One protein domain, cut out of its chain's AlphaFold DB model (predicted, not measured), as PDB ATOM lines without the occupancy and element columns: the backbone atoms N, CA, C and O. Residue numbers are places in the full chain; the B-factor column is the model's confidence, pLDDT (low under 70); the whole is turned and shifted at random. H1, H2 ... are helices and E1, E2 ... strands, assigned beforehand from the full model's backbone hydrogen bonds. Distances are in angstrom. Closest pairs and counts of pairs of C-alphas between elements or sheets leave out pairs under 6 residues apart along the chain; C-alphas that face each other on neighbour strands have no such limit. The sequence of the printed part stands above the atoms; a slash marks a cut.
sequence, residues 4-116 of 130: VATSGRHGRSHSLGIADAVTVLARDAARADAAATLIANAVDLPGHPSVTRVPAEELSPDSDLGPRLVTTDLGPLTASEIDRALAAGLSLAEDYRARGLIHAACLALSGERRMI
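AT A GLANCE: This is residues 4 to 116 of the 130 residues of an uncharacterized protein of Salipiger mucosus DSM 16094 (UniProt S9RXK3). A sheet of four strands, E1, E2, E5 and E6, has two helices, H1 and H3, side by side over one face and its other face bare. Past one end of these strands, a small two-stranded sheet of E3 and E4, with short H2 at one end, forms a separate arm. The 113 printed residues run E1, E2, H1, E3, H2, E4, H3, E5, E6; both sheets are antiparallel, the larger in the order E1, E2, E5, E6, and the class is mixed, helices and strands. The whole is compact, with a radius of gyration of the C-alphas of 13.6 A, and spans 37 by 35 by 19 A.

HOW THE PARTS SIT: E2, residues 21 to 26, and E5, residues 104 to 109, are inner strands, with N 23 to O 106 at 2.8 A. E1, residues 4 to 7, forms a hairpin with E2, N 7 to O 22 at 2.9 A. E6, residues 112 to 116, forms one with E5, N 107 to O 114 at 2.8 A. In two layers, helices on one face of a sheet, H1, residues 29 to 42, is over E1 and E2 at a height of 6.6 A, and H3, residues 79 to 98, over E5 and E6 at 8.4 A. H1 and H3 touch, closest at the C-alphas of Ala 42 and Gly 89, 4.7 A, and run opposite ways at 35.2 degrees, only just a steep tilt. E3, residues 51 to 55, is antiparallel to E4, residues 69 to 74, with N 70 to O 54 at 2.8 A. H2, residues 56 to 59, comes closest to E4 at the C-alphas of Ala 56 and Val 70, 5.8 A. E4 and E5 are apart. Every O i to N i+4 pair is within hydrogen-bond range in H1 and H3; H2 is too short for one.

IN THESE COORDINATES: E1 begins at C-alpha 4, (51.317, 3.521, -43.335), and E6 ends at C-alpha 116, (48.649, 10.858, -55.362). H3 is 27.6 A long, H1 19.8 A and E5 17.2 A.

THE WHOLE: The C-alphas farthest apart, of Pro 61 and Ala 98, are 38.4 A apart. The printed part has no cut; the link from E1 to E2 is long, and in it residues 12 to 13 have pLDDT under 70.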
ATOM      1  N   VAL A   4      52.554   3.750 -42.590       95.81
ATOM      2  CA  VAL A   4      51.317   3.521 -43.335       95.81
ATOM      3  C   VAL A   4      50.147   3.483 -42.362       95.81
ATOM      4  O   VAL A   4      50.261   2.893 -41.290       95.81
ATOM      5  N   ALA A   5      49.038   4.114 -42.730       95.50
ATOM      6  CA  ALA A   5      47.789   4.046 -41.984       95.50
ATOM      7  C   ALA A   5      46.600   4.153 -42.935       95.50
ATOM      8  O   ALA A   5      46.726   4.715 -44.026       95.50
ATOM      9  N   THR A   6      45.455   3.629 -42.502       94.50
ATOM     10  CA  THR A   6      44.204   3.671 -43.259       94.50
ATOM     11  C   THR A   6      43.077   4.177 -42.368       94.50
ATOM     12  O   THR A   6      42.905   3.671 -41.263       94.50
ATOM     13  N   SER A   7      42.294   5.138 -42.858       92.56
ATOM     14  CA  SER A   7      41.118   5.690 -42.173       92.56
ATOM     15  C   SER A   7      39.912   5.721 -43.113       92.56
ATOM     16  O   SER A   7      40.084   5.789 -44.323       92.56
ATOM     17  N   GLY A   8      38.691   5.640 -42.592       88.56
ATOM     18  CA  GLY A   8      37.469   5.609 -43.399       88.56
ATOM     19  C   GLY A   8      36.245   5.255 -42.564       88.56
ATOM     20  O   GLY A   8      36.376   4.817 -41.420       88.56
ATOM     21  N   ARG A   9      35.050   5.419 -43.140       80.44
ATOM     22  CA  ARG A   9      33.769   5.286 -42.419       80.44
ATOM     23  C   ARG A   9      33.467   3.883 -41.885       80.44
ATOM     24  O   ARG A   9      32.651   3.738 -40.987       80.44
ATOM     25  N   HIS A  10      34.120   2.855 -42.427       76.44
ATOM     26  CA  HIS A  10      33.980   1.462 -41.978       76.44
ATOM     27  C   HIS A  10      35.031   1.050 -40.935       76.44
ATOM     28  O   HIS A  10      35.130  -0.125 -40.577       76.44
ATOM     29  N   GLY A  11      35.866   1.990 -40.487       70.81
ATOM     30  CA  GLY A  11      36.832   1.755 -39.423       70.81
ATOM     31  C   GLY A  11      36.166   1.574 -38.056       70.81
ATOM     32  O   GLY A  11      34.954   1.672 -37.898       70.81
ATOM     33  N   ARG A  12      36.986   1.331 -37.028       66.25
ATOM     34  CA  ARG A  12      36.504   1.252 -35.635       66.25
ATOM     35  C   ARG A  12      36.172   2.620 -35.028       66.25
ATOM     36  O   ARG A  12      35.577   2.671 -33.960       66.25
ATOM     37  N   SER A  13      36.588   3.700 -35.680       69.56
ATOM     38  CA  SER A  13      36.420   5.075 -35.215       69.56
ATOM     39  C   SER A  13      35.399   5.794 -36.086       69.56
ATOM     40  O   SER A  13      35.383   5.611 -37.302       69.56
ATOM     41  N   HIS A  14      34.569   6.630 -35.468       77.69
ATOM     42  CA  HIS A  14      33.612   7.453 -36.197       77.69
ATOM     43  C   HIS A  14      34.332   8.448 -37.121       77.69
ATOM     44  O   HIS A  14      35.233   9.167 -36.679       77.69
ATOM     45  N   SER A  15      33.930   8.509 -38.393       82.69
ATOM     46  CA  SER A  15      34.449   9.478 -39.364       82.69
ATOM     47  C   SER A  15      33.494  10.656 -39.534       82.69
ATOM     48  O   SER A  15      32.276  10.503 -39.463       82.69
ATOM     49  N   LEU A  16      34.047  11.839 -39.800       89.88
ATOM     50  CA  LEU A  16      33.267  13.035 -40.142       89.88
ATOM     51  C   LEU A  16      32.954  13.086 -41.648       89.88
ATOM     52  O   LEU A  16      31.933  13.635 -42.049       89.88
ATOM     53  N   GLY A  17      33.842  12.510 -42.467       94.06
ATOM     54  CA  GLY A  17      33.681  12.404 -43.917       94.06
ATOM     55  C   GLY A  17      32.965  11.127 -44.357       94.06
ATOM     56  O   GLY A  17      32.460  10.353 -43.534       94.06
ATOM     57  N   ILE A  18      32.952  10.908 -45.671       96.69
ATOM     58  CA  ILE A  18      32.226   9.817 -46.338       96.69
ATOM     59  C   ILE A  18      33.132   8.809 -47.054       96.69
ATOM     60  O   ILE A  18      32.610   7.861 -47.632       96.69
ATOM     61  N   ALA A  19      34.460   8.975 -47.032       96.25
ATOM     62  CA  ALA A  19      35.374   8.009 -47.648       96.25
ATOM     63  C   ALA A  19      35.166   6.588 -47.101       96.25
ATOM     64  O   ALA A  19      35.076   6.378 -45.887       96.25
ATOM     65  N   ASP A  20      35.191   5.599 -47.992       94.94
ATOM     66  CA  ASP A  20      35.193   4.194 -47.590       94.94
ATOM     67  C   ASP A  20      36.538   3.823 -46.964       94.94
ATOM     68  O   ASP A  20      36.580   3.152 -45.932       94.94
ATOM     69  N   ALA A  21      37.623   4.296 -47.585       95.31
ATOM     70  CA  ALA A  21      38.985   4.152 -47.096       95.31
ATOM     71  C   ALA A  21      39.908   5.228 -47.684       95.31
ATOM     72  O   ALA A  21      39.799   5.609 -48.848       95.31
ATOM     73  N   VAL A  22      40.871   5.665 -46.884       96.94
ATOM     74  CA  VAL A  22      42.001   6.500 -47.267       96.94
ATOM     75  C   VAL A  22      43.250   5.890 -46.666       96.94
ATOM     76  O   VAL A  22      43.378   5.848 -45.445       96.94
ATOM     77  N   THR A  23      44.172   5.445 -47.509       97.06
ATOM     78  CA  THR A  23      45.477   4.923 -47.095       97.06
ATOM     79  C   THR A  23      46.554   5.953 -47.381       97.06
ATOM     80  O   THR A  23      46.648   6.451 -48.501       97.06
ATOM     81  N   VAL A  24      47.391   6.251 -46.391       97.75
ATOM     82  CA  VAL A  24      48.468   7.240 -46.498       97.75
ATOM     83  C   VAL A  24      49.815   6.591 -46.234       97.75
ATOM     84  O   VAL A  24      49.965   5.834 -45.278       97.75
ATOM     85  N   LEU A  25      50.804   6.941 -47.058       97.25
ATOM     86  CA  LEU A  25      52.214   6.640 -46.835       97.25
ATOM     87  C   LEU A  25      52.939   7.907 -46.389       97.25
ATOM     88  O   LEU A  25      52.848   8.942 -47.049       97.25
ATOM     89  N   ALA A  26      53.698   7.829 -45.301       96.50
ATOM     90  CA  ALA A  26      54.450   8.951 -44.749       96.50
ATOM     91  C   ALA A  26      55.798   8.502 -44.165       96.50
ATOM     92  O   ALA A  26      56.151   7.322 -44.176       96.50
ATOM     93  N   ARG A  27      56.556   9.464 -43.631       96.00
ATOM     94  CA  ARG A  27      57.838   9.215 -42.954       96.00
ATOM     95  C   ARG A  27      57.699   8.294 -41.739       96.00
ATOM     96  O   ARG A  27      58.616   7.540 -41.447       96.00
ATOM     97  N   ASP A  28      56.590   8.386 -41.017       96.00
ATOM     98  CA  ASP A  28      56.359   7.665 -39.769       96.00
ATOM     99  C   ASP A  28      54.865   7.378 -39.574       96.00
ATOM    100  O   ASP A  28      54.009   7.960 -40.248       96.00
ATOM    101  N   ALA A  29      54.561   6.418 -38.697       94.69
ATOM    102  CA  ALA A  29      53.202   5.926 -38.490       94.69
ATOM    103  C   ALA A  29      52.265   7.007 -37.930       94.69
ATOM    104  O   ALA A  29      51.120   7.086 -38.359       94.69
ATOM    105  N   ALA A  30      52.757   7.874 -37.040       95.06
ATOM    106  CA  ALA A  30      51.951   8.936 -36.438       95.06
ATOM    107  C   ALA A  30      51.485   9.960 -37.483       95.06
ATOM    108  O   ALA A  30      50.318  10.347 -37.505       95.06
ATOM    109  N   ARG A  31      52.375  10.369 -38.397       96.44
ATOM    110  CA  ARG A  31      52.007  11.237 -39.523       96.44
ATOM    111  C   ARG A  31      51.053  10.552 -40.484       96.44
ATOM    112  O   ARG A  31      50.122  11.203 -40.946       96.44
ATOM    113  N   ALA A  32      51.286   9.276 -40.793       96.81
ATOM    114  CA  ALA A  32      50.397   8.526 -41.674       96.81
ATOM    115  C   ALA A  32      48.979   8.454 -41.090       96.81
ATOM    116  O   ALA A  32      48.021   8.736 -41.800       96.81
ATOM    117  N   ASP A  33      48.855   8.148 -39.799       95.19
ATOM    118  CA  ASP A  33      47.578   8.011 -39.094       95.19
ATOM    119  C   ASP A  33      46.801   9.333 -39.013       95.19
ATOM    120  O   ASP A  33      45.638   9.416 -39.427       95.19
ATOM    121  N   ALA A  34      47.481  10.406 -38.596       95.75
ATOM    122  CA  ALA A  34      46.886  11.736 -38.546       95.75
ATOM    123  C   ALA A  34      46.441  12.208 -39.941       95.75
ATOM    124  O   ALA A  34      45.322  12.695 -40.111       95.75
ATOM    125  N   ALA A  35      47.290  12.036 -40.958       97.19
ATOM    126  CA  ALA A  35      46.962  12.437 -42.320       97.19
ATOM    127  C   ALA A  35      45.829  11.594 -42.918       97.19
ATOM    128  O   ALA A  35      44.941  12.163 -43.545       97.19
ATOM    129  N   ALA A  36      45.814  10.274 -42.701       96.69
ATOM    130  CA  ALA A  36      44.741   9.405 -43.179       96.69
ATOM    131  C   ALA A  36      43.389   9.851 -42.612       96.69
ATOM    132  O   ALA A  36      42.430   9.991 -43.365       96.69
ATOM    133  N   THR A  37      43.337  10.158 -41.315       95.38
ATOM    134  CA  THR A  37      42.123  10.657 -40.653       95.38
ATOM    135  C   THR A  37      41.667  12.003 -41.214       95.38
ATOM    136  O   THR A  37      40.492  12.174 -41.538       95.38
ATOM    137  N   LEU A  38      42.579  12.965 -41.371       96.94
ATOM    138  CA  LEU A  38      42.234  14.297 -41.877       96.94
ATOM    139  C   LEU A  38      41.807  14.267 -43.351       96.94
ATOM    140  O   LEU A  38      40.839  14.929 -43.714       96.94
ATOM    141  N   ILE A  39      42.472  13.465 -44.184       98.00
ATOM    142  CA  ILE A  39      42.118  13.306 -45.599       98.00
ATOM    143  C   ILE A  39      40.787  12.559 -45.745       98.00
ATOM    144  O   ILE A  39      39.950  12.989 -46.532       98.00
ATOM    145  N   ALA A  40      40.544  11.498 -44.967       96.62
ATOM    146  CA  ALA A  40      39.258  10.795 -44.970       96.62
ATOM    147  C   ALA A  40      38.097  11.721 -44.587       96.62
ATOM    148  O   ALA A  40      37.048  11.681 -45.223       96.62
ATOM    149  N   ASN A  41      38.304  12.597 -43.599       96.06
ATOM    150  CA  ASN A  41      37.315  13.599 -43.207       96.06
ATOM    151  C   ASN A  41      37.114  14.701 -44.260       96.06
ATOM    152  O   ASN A  41      36.039  15.287 -44.313       96.06
ATOM    153  N   ALA A  42      38.122  14.985 -45.088       97.62
ATOM    154  CA  ALA A  42      38.024  15.956 -46.178       97.62
ATOM    155  C   ALA A  42      37.327  15.402 -47.432       97.62
ATOM    156  O   ALA A  42      36.865  16.182 -48.264       97.62
ATOM    157  N   VAL A  43      37.230  14.076 -47.576       97.81
ATOM    158  CA  VAL A  43      36.331  13.452 -48.556       97.81
ATOM    159  C   VAL A  43      34.915  13.572 -48.015       97.81
ATOM    160  O   VAL A  43      34.459  12.719 -47.256       97.81
ATOM    161  N   ASP A  44      34.238  14.661 -48.370       97.25
ATOM    162  CA  ASP A  44      32.920  14.972 -47.831       97.25
ATOM    163  C   ASP A  44      32.035  15.768 -48.801       97.25
ATOM    164  O   ASP A  44      32.508  16.407 -49.743       97.25
ATOM    165  N   LEU A  45      30.729  15.733 -48.534       96.50
ATOM    166  CA  LEU A  45      29.702  16.560 -49.162       96.50
ATOM    167  C   LEU A  45      28.864  17.236 -48.059       96.50
ATOM    168  O   LEU A  45      27.846  16.682 -47.618       96.50
ATOM    169  N   PRO A  46      29.278  18.424 -47.577       93.81
ATOM    170  CA  PRO A  46      28.575  19.116 -46.502       93.81
ATOM    171  C   PRO A  46      27.131  19.455 -46.887       93.81
ATOM    172  O   PRO A  46      26.872  19.989 -47.964       93.81
ATOM    173  N   GLY A  47      26.181  19.142 -46.001       92.19
ATOM    174  CA  GLY A  47      24.752  19.418 -46.208       92.19
ATOM    175  C   GLY A  47      24.057  18.538 -47.256       92.19
ATOM    176  O   GLY A  47      22.906  18.799 -47.596       92.19
ATOM    177  N   HIS A  48      24.728  17.508 -47.778       95.56
ATOM    178  CA  HIS A  48      24.147  16.632 -48.790       95.56
ATOM    179  C   HIS A  48      23.090  15.683 -48.194       95.56
ATOM    180  O   HIS A  48      23.381  15.019 -47.198       95.56
ATOM    181  N   PRO A  49      21.897  15.554 -48.810       94.12
ATOM    182  CA  PRO A  49      20.781  14.796 -48.238       94.12
ATOM    183  C   PRO A  49      21.042  13.289 -48.144       94.12
ATOM    184  O   PRO A  49      20.495  12.638 -47.264       94.12
ATOM    185  N   SER A  50      21.896  12.731 -49.009       94.12
ATOM    186  CA  SER A  50      22.287  11.315 -48.917       94.12
ATOM    187  C   SER A  50      23.244  11.016 -47.759       94.12
ATOM    188  O   SER A  50      23.574   9.853 -47.567       94.12
ATOM    189  N   VAL A  51      23.743  12.013 -47.017       95.12
ATOM    190  CA  VAL A  51      24.685  11.776 -45.914       95.12
ATOM    191  C   VAL A  51      23.989  11.995 -44.579       95.12
ATOM    192  O   VAL A  51      23.728  13.132 -44.179       95.12
ATOM    193  N   THR A  52      23.748  10.904 -43.862       94.06
ATOM    194  CA  THR A  52      23.158  10.947 -42.524       94.06
ATOM    195  C   THR A  52      24.261  11.136 -41.497       94.06
ATOM    196  O   THR A  52      25.267  10.420 -41.508       94.06
ATOM    197  N   ARG A  53      24.079  12.109 -40.600       94.44
ATOM    198  CA  ARG A  53      25.011  12.377 -39.506       94.44
ATOM    199  C   ARG A  53      24.273  12.565 -38.194       94.44
ATOM    200  O   ARG A  53      23.169  13.102 -38.182       94.44
ATOM    201  N   VAL A  54      24.925  12.179 -37.108       92.38
ATOM    202  CA  VAL A  54      24.471  12.427 -35.735       92.38
ATOM    203  C   VAL A  54      25.658  12.901 -34.894       92.38
ATOM    204  O   VAL A  54      26.799  12.599 -35.253       92.38
ATOM    205  N   PRO A  55      25.444  13.653 -33.807       92.06
ATOM    206  CA  PRO A  55      26.499  13.942 -32.842       92.06
ATOM    207  C   PRO A  55      27.132  12.651 -32.309       92.06
ATOM    208  O   PRO A  55      26.430  11.689 -32.000       92.06
ATOM    209  N   ALA A  56      28.456  12.613 -32.187       90.31
ATOM    210  CA  ALA A  56      29.154  11.417 -31.719       90.31
ATOM    211  C   ALA A  56      28.718  11.000 -30.302       90.31
ATOM    212  O   ALA A  56      28.585   9.808 -30.027       90.31
ATOM    213  N   GLU A  57      28.428  11.975 -29.437       91.06
ATOM    214  CA  GLU A  57      27.903  11.751 -28.084       91.06
ATOM    215  C   GLU A  57      26.531  11.057 -28.045       91.06
ATOM    216  O   GLU A  57      26.224  10.374 -27.070       91.06
ATOM    217  N   GLU A  58      25.725  11.153 -29.110       89.25
ATOM    218  CA  GLU A  58      24.455  10.417 -29.209       89.25
ATOM    219  C   GLU A  58      24.671   8.919 -29.484       89.25
ATOM    220  O   GLU A  58      23.832   8.097 -29.118       89.25
ATOM    221  N   LEU A  59      25.796   8.543 -30.108       86.12
ATOM    222  CA  LEU A  59      26.167   7.142 -30.357       86.12
ATOM    223  C   LEU A  59      26.950   6.541 -29.188       86.12
ATOM    224  O   LEU A  59      26.774   5.372 -28.846       86.12
ATOM    225  N   SER A  60      27.841   7.334 -28.600       84.62
ATOM    226  CA  SER A  60      28.671   6.951 -27.467       84.62
ATOM    227  C   SER A  60      28.843   8.169 -26.560       84.62
ATOM    228  O   SER A  60      29.597   9.074 -26.914       84.62
ATOM    229  N   PRO A  61      28.174   8.210 -25.392       82.06
ATOM    230  CA  PRO A  61      28.234   9.356 -24.479       82.06
ATOM    231  C   PRO A  61      29.652   9.730 -24.027       82.06
ATOM    232  O   PRO A  61      29.917  10.892 -23.740       82.06
ATOM    233  N   ASP A  62      30.569   8.759 -24.019       83.00
ATOM    234  CA  ASP A  62      31.977   8.941 -23.655       83.00
ATOM    235  C   ASP A  62      32.875   9.234 -24.876       83.00
ATOM    236  O   ASP A  62      34.094   9.086 -24.810       83.00
ATOM    237  N   SER A  63      32.297   9.602 -26.025       82.88
ATOM    238  CA  SER A  63      33.063   9.875 -27.241       82.88
ATOM    239  C   SER A  63      33.950  11.112 -27.091       82.88
ATOM    240  O   SER A  63      33.458  12.221 -26.886       82.88
ATOM    241  N   ASP A  64      35.249  10.959 -27.365       84.81
ATOM    242  CA  ASP A  64      36.213  12.071 -27.444       84.81
ATOM    243  C   ASP A  64      35.861  13.123 -28.523       84.81
ATOM    244  O   ASP A  64      36.442  14.210 -28.570       84.81
ATOM    245  N   LEU A  65      34.924  12.809 -29.424       83.62
ATOM    246  CA  LEU A  65      34.434  13.722 -30.458       83.62
ATOM    247  C   LEU A  65      33.291  14.631 -29.967       83.62
ATOM    248  O   LEU A  65      33.033  15.652 -30.612       83.62
ATOM    249  N   GLY A  66      32.635  14.294 -28.850       87.94
ATOM    250  CA  GLY A  66      31.545  15.065 -28.245       87.94
ATOM    251  C   GLY A  66      30.421  15.413 -29.239       87.94
ATOM    252  O   GLY A  66      29.927  14.523 -29.938       87.94
ATOM    253  N   PRO A  67      30.049  16.698 -29.399       89.06
ATOM    254  CA  PRO A  67      28.919  17.102 -30.241       89.06
ATOM    255  C   PRO A  67      29.230  17.097 -31.749       89.06
ATOM    256  O   PRO A  67      28.418  17.550 -32.558       89.06
ATOM    257  N   ARG A  68      30.422  16.652 -32.170       89.12
ATOM    258  CA  ARG A  68      30.791  16.629 -33.592       89.12
ATOM    259  C   ARG A  68      29.916  15.641 -34.355       89.12
ATOM    260  O   ARG A  68      29.759  14.497 -33.941       89.12
ATOM    261  N   LEU A  69      29.403  16.087 -35.501       90.94
ATOM    262  CA  LEU A  69      28.586  15.270 -36.391       90.94
ATOM    263  C   LEU A  69      29.437  14.212 -37.092       90.94
ATOM    264  O   LEU A  69      30.321  14.550 -37.877       90.94
ATOM    265  N   VAL A  70      29.130  12.946 -36.842       92.00
ATOM    266  CA  VAL A  70      29.775  11.795 -37.474       92.00
ATOM    267  C   VAL A  70      28.839  11.147 -38.483       92.00
ATOM    268  O   VAL A  70      27.626  11.108 -38.281       92.00
ATOM    269  N   THR A  71      29.400  10.643 -39.578       93.31
ATOM    270  CA  THR A  71      28.650   9.945 -40.627       93.31
ATOM    271  C   THR A  71      28.177   8.592 -40.111       93.31
ATOM    272  O   THR A  71      28.988   7.755 -39.720       93.31
ATOM    273  N   THR A  72      26.863   8.366 -40.129       91.38
ATOM    274  CA  THR A  72      26.246   7.086 -39.741       91.38
ATOM    275  C   THR A  72      25.739   6.296 -40.931       91.38
ATOM    276  O   THR A  72      25.751   5.069 -40.889       91.38
ATOM    277  N   ASP A  73      25.327   6.981 -41.995       91.12
ATOM    278  CA  ASP A  73      24.870   6.338 -43.217       91.12
ATOM    279  C   ASP A  73      25.171   7.190 -44.453       91.12
ATOM    280  O   ASP A  73      25.282   8.419 -44.382       91.12
ATOM    281  N   LEU A  74      25.310   6.508 -45.586       94.00
ATOM    282  CA  LEU A  74      25.534   7.110 -46.890       94.00
ATOM    283  C   LEU A  74      24.605   6.446 -47.908       94.00
ATOM    284  O   LEU A  74      24.829   5.312 -48.330       94.00
ATOM    285  N   GLY A  75      23.580   7.185 -48.317       93.50
ATOM    286  CA  GLY A  75      22.719   6.837 -49.435       93.50
ATOM    287  C   GLY A  75      23.446   6.912 -50.784       93.50
ATOM    288  O   GLY A  75      24.617   7.295 -50.860       93.50
ATOM    289  N   PRO A  76      22.758   6.572 -51.884       94.38
ATOM    290  CA  PRO A  76      23.359   6.581 -53.211       94.38
ATOM    291  C   PRO A  76      23.856   7.980 -53.596       94.38
ATOM    292  O   PRO A  76      23.213   8.994 -53.301       94.38
ATOM    293  N   LEU A  77      24.995   8.001 -54.288       97.00
ATOM    294  CA  LEU A  77      25.609   9.187 -54.874       97.00
ATOM    295  C   LEU A  77      25.731   9.014 -56.386       97.00
ATOM    296  O   LEU A  77      25.942   7.912 -56.896       97.00
ATOM    297  N   THR A  78      25.632  10.120 -57.105       97.44
ATOM    298  CA  THR A  78      25.960  10.182 -58.528       97.44
ATOM    299  C   THR A  78      27.475  10.158 -58.738       97.44
ATOM    300  O   THR A  78      28.250  10.542 -57.860       97.44
ATOM    301  N   ALA A  79      27.917   9.785 -59.942       96.88
ATOM    302  CA  ALA A  79      29.337   9.828 -60.303       96.88
ATOM    303  C   ALA A  79      29.954  11.225 -60.088       96.88
ATOM    304  O   ALA A  79      31.049  11.342 -59.550       96.88
ATOM    305  N   SER A  80      29.215  12.294 -60.412       97.50
ATOM    306  CA  SER A  80      29.686  13.671 -60.212       97.50
ATOM    307  C   SER A  80      29.832  14.049 -58.735       97.50
ATOM    308  O   SER A  80      30.699  14.853 -58.390       97.50
ATOM    309  N   GLU A  81      28.979  13.523 -57.856       98.06
ATOM    310  CA  GLU A  81      29.072  13.753 -56.412       98.06
ATOM    311  C   GLU A  81      30.258  13.008 -55.807       98.06
ATOM    312  O   GLU A  81      30.989  13.592 -55.003       98.06
ATOM    313  N   ILE A  82      30.483  11.765 -56.244       98.06
ATOM    314  CA  ILE A  82      31.661  10.969 -55.885       98.06
ATOM    315  C   ILE A  82      32.935  11.696 -56.325       98.06
ATOM    316  O   ILE A  82      33.843  11.883 -55.516       98.06
ATOM    317  N   ASP A  83      32.976  12.185 -57.567       98.00
ATOM    318  CA  ASP A  83      34.104  12.955 -58.094       98.00
ATOM    319  C   ASP A  83      34.387  14.204 -57.266       98.00
ATOM    320  O   ASP A  83      35.535  14.462 -56.906       98.00
ATOM    321  N   ARG A  84      33.346  14.968 -56.917       98.12
ATOM    322  CA  ARG A  84      33.492  16.179 -56.104       98.12
ATOM    323  C   ARG A  84      34.034  15.865 -54.708       98.12
ATOM    324  O   ARG A  84      34.935  16.563 -54.244       98.12
ATOM    325  N   ALA A  85      33.511  14.830 -54.054       98.19
ATOM    326  CA  ALA A  85      33.969  14.418 -52.729       98.19
ATOM    327  C   ALA A  85      35.428  13.938 -52.763       98.19
ATOM    328  O   ALA A  85      36.252  14.366 -51.952       98.19
ATOM    329  N   LEU A  86      35.776  13.090 -53.737       98.44
ATOM    330  CA  LEU A  86      37.142  12.603 -53.910       98.44
ATOM    331  C   LEU A  86      38.109  13.735 -54.274       98.44
ATOM    332  O   LEU A  86      39.225  13.747 -53.763       98.44
ATOM    333  N   ALA A  87      37.694  14.705 -55.093       98.31
ATOM    334  CA  ALA A  87      38.510  15.867 -55.442       98.31
ATOM    335  C   ALA A  87      38.839  16.739 -54.221       98.31
ATOM    336  O   ALA A  87      39.972  17.208 -54.099       98.31
ATOM    337  N   ALA A  88      37.892  16.917 -53.292       98.25
ATOM    338  CA  ALA A  88      38.131  17.645 -52.046       98.25
ATOM    339  C   ALA A  88      39.213  16.965 -51.187       98.25
ATOM    340  O   ALA A  88      40.189  17.610 -50.792       98.25
ATOM    341  N   GLY A  89      39.106  15.649 -50.977       98.25
ATOM    342  CA  GLY A  89      40.134  14.885 -50.266       98.25
ATOM    343  C   GLY A  89      41.483  14.880 -50.991       98.25
ATOM    344  O   GLY A  89      42.529  15.027 -50.357       98.25
ATOM    345  N   LEU A  90      41.472  14.767 -52.323       98.00
ATOM    346  CA  LEU A  90      42.680  14.778 -53.147       98.00
ATOM    347  C   LEU A  90      43.428  16.109 -53.035       98.00
ATOM    348  O   LEU A  90      44.647  16.111 -52.897       98.00
ATOM    349  N   SER A  91      42.702  17.230 -53.040       98.38
ATOM    350  CA  SER A  91      43.288  18.562 -52.878       98.38
ATOM    351  C   SER A  91      44.022  18.706 -51.544       98.38
ATOM    352  O   SER A  91      45.106  19.286 -51.508       98.38
ATOM    353  N   LEU A  92      43.462  18.177 -50.450       98.56
ATOM    354  CA  LEU A  92      44.125  18.203 -49.144       98.56
ATOM    355  C   LEU A  92      45.345  17.278 -49.109       98.56
ATOM    356  O   LEU A  92      46.399  17.649 -48.594       98.56
ATOM    357  N   ALA A  93      45.212  16.076 -49.666       98.12
ATOM    358  CA  ALA A  93      46.317  15.136 -49.756       98.12
ATOM    359  C   ALA A  93      47.489  15.749 -50.546       98.12
ATOM    360  O   ALA A  93      48.650  15.604 -50.156       98.12
ATOM    361  N   GLU A  94      47.193  16.483 -51.619       98.12
ATOM    362  CA  GLU A  94      48.194  17.152 -52.443       98.12
ATOM    363  C   GLU A  94      48.879  18.307 -51.696       98.12
ATOM    364  O   GLU A  94      50.104  18.409 -51.765       98.12
ATOM    365  N   ASP A  95      48.149  19.098 -50.895       98.25
ATOM    366  CA  ASP A  95      48.756  20.083 -49.976       98.25
ATOM    367  C   ASP A  95      49.738  19.406 -49.009       98.25
ATOM    368  O   ASP A  95      50.888  19.827 -48.859       98.25
ATOM    369  N   TYR A  96      49.325  18.300 -48.387       98.00
ATOM    370  CA  TYR A  96      50.180  17.564 -47.456       98.00
ATOM    371  C   TYR A  96      51.426  17.008 -48.140       98.00
ATOM    372  O   TYR A  96      52.515  17.042 -47.558       98.00
ATOM    373  N   ARG A  97      51.292  16.520 -49.376       97.19
ATOM    374  CA  ARG A  97      52.415  16.033 -50.179       97.19
ATOM    375  C   ARG A  97      53.360  17.170 -50.556       97.19
ATOM    376  O   ARG A  97      54.566  17.037 -50.355       97.19
ATOM    377  N   ALA A  98      52.833  18.295 -51.039       96.62
ATOM    378  CA  ALA A  98      53.611  19.480 -51.402       96.62
ATOM    379  C   ALA A  98      54.405  20.034 -50.207       96.62
ATOM    380  O   ALA A  98      55.536  20.494 -50.358       96.62
ATOM    381  N   ARG A  99      53.850  19.915 -48.998       96.94
ATOM    382  CA  ARG A  99      54.497  20.293 -47.732       96.94
ATOM    383  C   ARG A  99      55.423  19.215 -47.157       96.94
ATOM    384  O   ARG A  99      55.997  19.413 -46.086       96.94
ATOM    385  N   GLY A 100      55.564  18.068 -47.823       95.31
ATOM    386  CA  GLY A 100      56.412  16.956 -47.386       95.31
ATOM    387  C   GLY A 100      55.917  16.231 -46.127       95.31
ATOM    388  O   GLY A 100      56.707  15.575 -45.442       95.31
ATOM    389  N   LEU A 101      54.631  16.360 -45.789       96.75
ATOM    390  CA  LEU A 101      54.012  15.680 -44.646       96.75
ATOM    391  C   LEU A 101      53.733  14.206 -44.956       96.75
ATOM    392  O   LEU A 101      53.906  13.354 -44.081       96.75
ATOM    393  N   ILE A 102      53.362  13.916 -46.205       97.31
ATOM    394  CA  ILE A 102      53.097  12.569 -46.717       97.31
ATOM    395  C   ILE A 102      53.873  12.322 -48.015       97.31
ATOM    396  O   ILE A 102      54.276  13.258 -48.704       97.31
ATOM    397  N   HIS A 103      54.067  11.054 -48.361       96.19
ATOM    398  CA  HIS A 103      54.660  10.621 -49.628       96.19
ATOM    399  C   HIS A 103      53.597  10.332 -50.690       96.19
ATOM    400  O   HIS A 103      53.776  10.692 -51.853       96.19
ATOM    401  N   ALA A 104      52.507   9.677 -50.288       97.12
ATOM    402  CA  ALA A 104      51.431   9.247 -51.171       97.12
ATOM    403  C   ALA A 104      50.128   9.059 -50.386       97.12
ATOM    404  O   ALA A 104      50.157   8.837 -49.172       97.12
ATOM    405  N   ALA A 105      49.002   9.099 -51.093       97.88
ATOM    406  CA  ALA A 105      47.693   8.755 -50.554       97.88
ATOM    407  C   ALA A 105      46.829   8.068 -51.619       97.88
ATOM    408  O   ALA A 105      46.889   8.424 -52.795       97.88
ATOM    409  N   CYS A 106      46.007   7.110 -51.195       97.88
ATOM    410  CA  CYS A 106      44.969   6.467 -51.995       97.88
ATOM    411  C   CYS A 106      43.625   6.671 -51.298       97.88
ATOM    412  O   CYS A 106      43.500   6.330 -50.127       97.88
ATOM    413  N   LEU A 107      42.654   7.252 -51.998       98.12
ATOM    414  CA  LEU A 107      41.320   7.574 -51.502       98.12
ATOM    415  C   LEU A 107      40.300   6.733 -52.267       98.12
ATOM    416  O   LEU A 107      40.383   6.657 -53.495       98.12
ATOM    417  N   ALA A 108      39.338   6.141 -51.564       97.31
ATOM    418  CA  ALA A 108      38.279   5.319 -52.137       97.31
ATOM    419  C   ALA A 108      36.889   5.753 -51.646       97.31
ATOM    420  O   ALA A 108      36.693   5.998 -50.452       97.31
ATOM    421  N   LEU A 109      35.930   5.822 -52.573       97.38
ATOM    422  CA  LEU A 109      34.526   6.139 -52.305       97.38
ATOM    423  C   LEU A 109      33.622   5.463 -53.344       97.38
ATOM    424  O   LEU A 109      33.777   5.696 -54.539       97.38
ATOM    425  N   SER A 110      32.672   4.646 -52.897       94.25
ATOM    426  CA  SER A 110      31.663   3.982 -53.733       94.25
ATOM    427  C   SER A 110      32.256   3.202 -54.918       94.25
ATOM    428  O   SER A 110      31.688   3.178 -56.006       94.25
ATOM    429  N   GLY A 111      33.412   2.559 -54.712       92.31
ATOM    430  CA  GLY A 111      34.134   1.790 -55.738       92.31
ATOM    431  C   GLY A 111      35.092   2.610 -56.612       92.31
ATOM    432  O   GLY A 111      35.981   2.033 -57.239       92.31
ATOM    433  N   GLU A 112      34.986   3.940 -56.599       96.75
ATOM    434  CA  GLU A 112      35.925   4.842 -57.265       96.75
ATOM    435  C   GLU A 112      37.182   5.057 -56.424       96.75
ATOM    436  O   GLU A 112      37.139   5.041 -55.192       96.75
ATOM    437  N   ARG A 113      38.321   5.287 -57.092       96.31
ATOM    438  CA  ARG A 113      39.605   5.551 -56.426       96.31
ATOM    439  C   ARG A 113      40.347   6.723 -57.044       96.31
ATOM    440  O   ARG A 113      40.376   6.871 -58.267       96.31
ATOM    441  N   ARG A 114      41.019   7.513 -56.211       97.19
ATOM    442  CA  ARG A 114      41.982   8.545 -56.629       97.19
ATOM    443  C   ARG A 114      43.270   8.380 -55.833       97.19
ATOM    444  O   ARG A 114      43.238   7.964 -54.678       97.19
ATOM    445  N   MET A 115      44.404   8.672 -56.457       95.94
ATOM    446  CA  MET A 115      45.716   8.486 -55.843       95.94
ATOM    447  C   MET A 115      46.625   9.671 -56.139       95.94
ATOM    448  O   MET A 115      46.579  10.231 -57.233       95.94
ATOM    449  N   ILE A 116      47.482   9.996 -55.177       96.06
ATOM    450  CA  ILE A 116      48.649  10.858 -55.362       96.06
ATOM    451  C   ILE A 116      49.887  10.152 -54.840       96.06
ATOM    452  O   ILE A 116      49.821   9.337 -53.917       96.06
TER     453      ILE A 116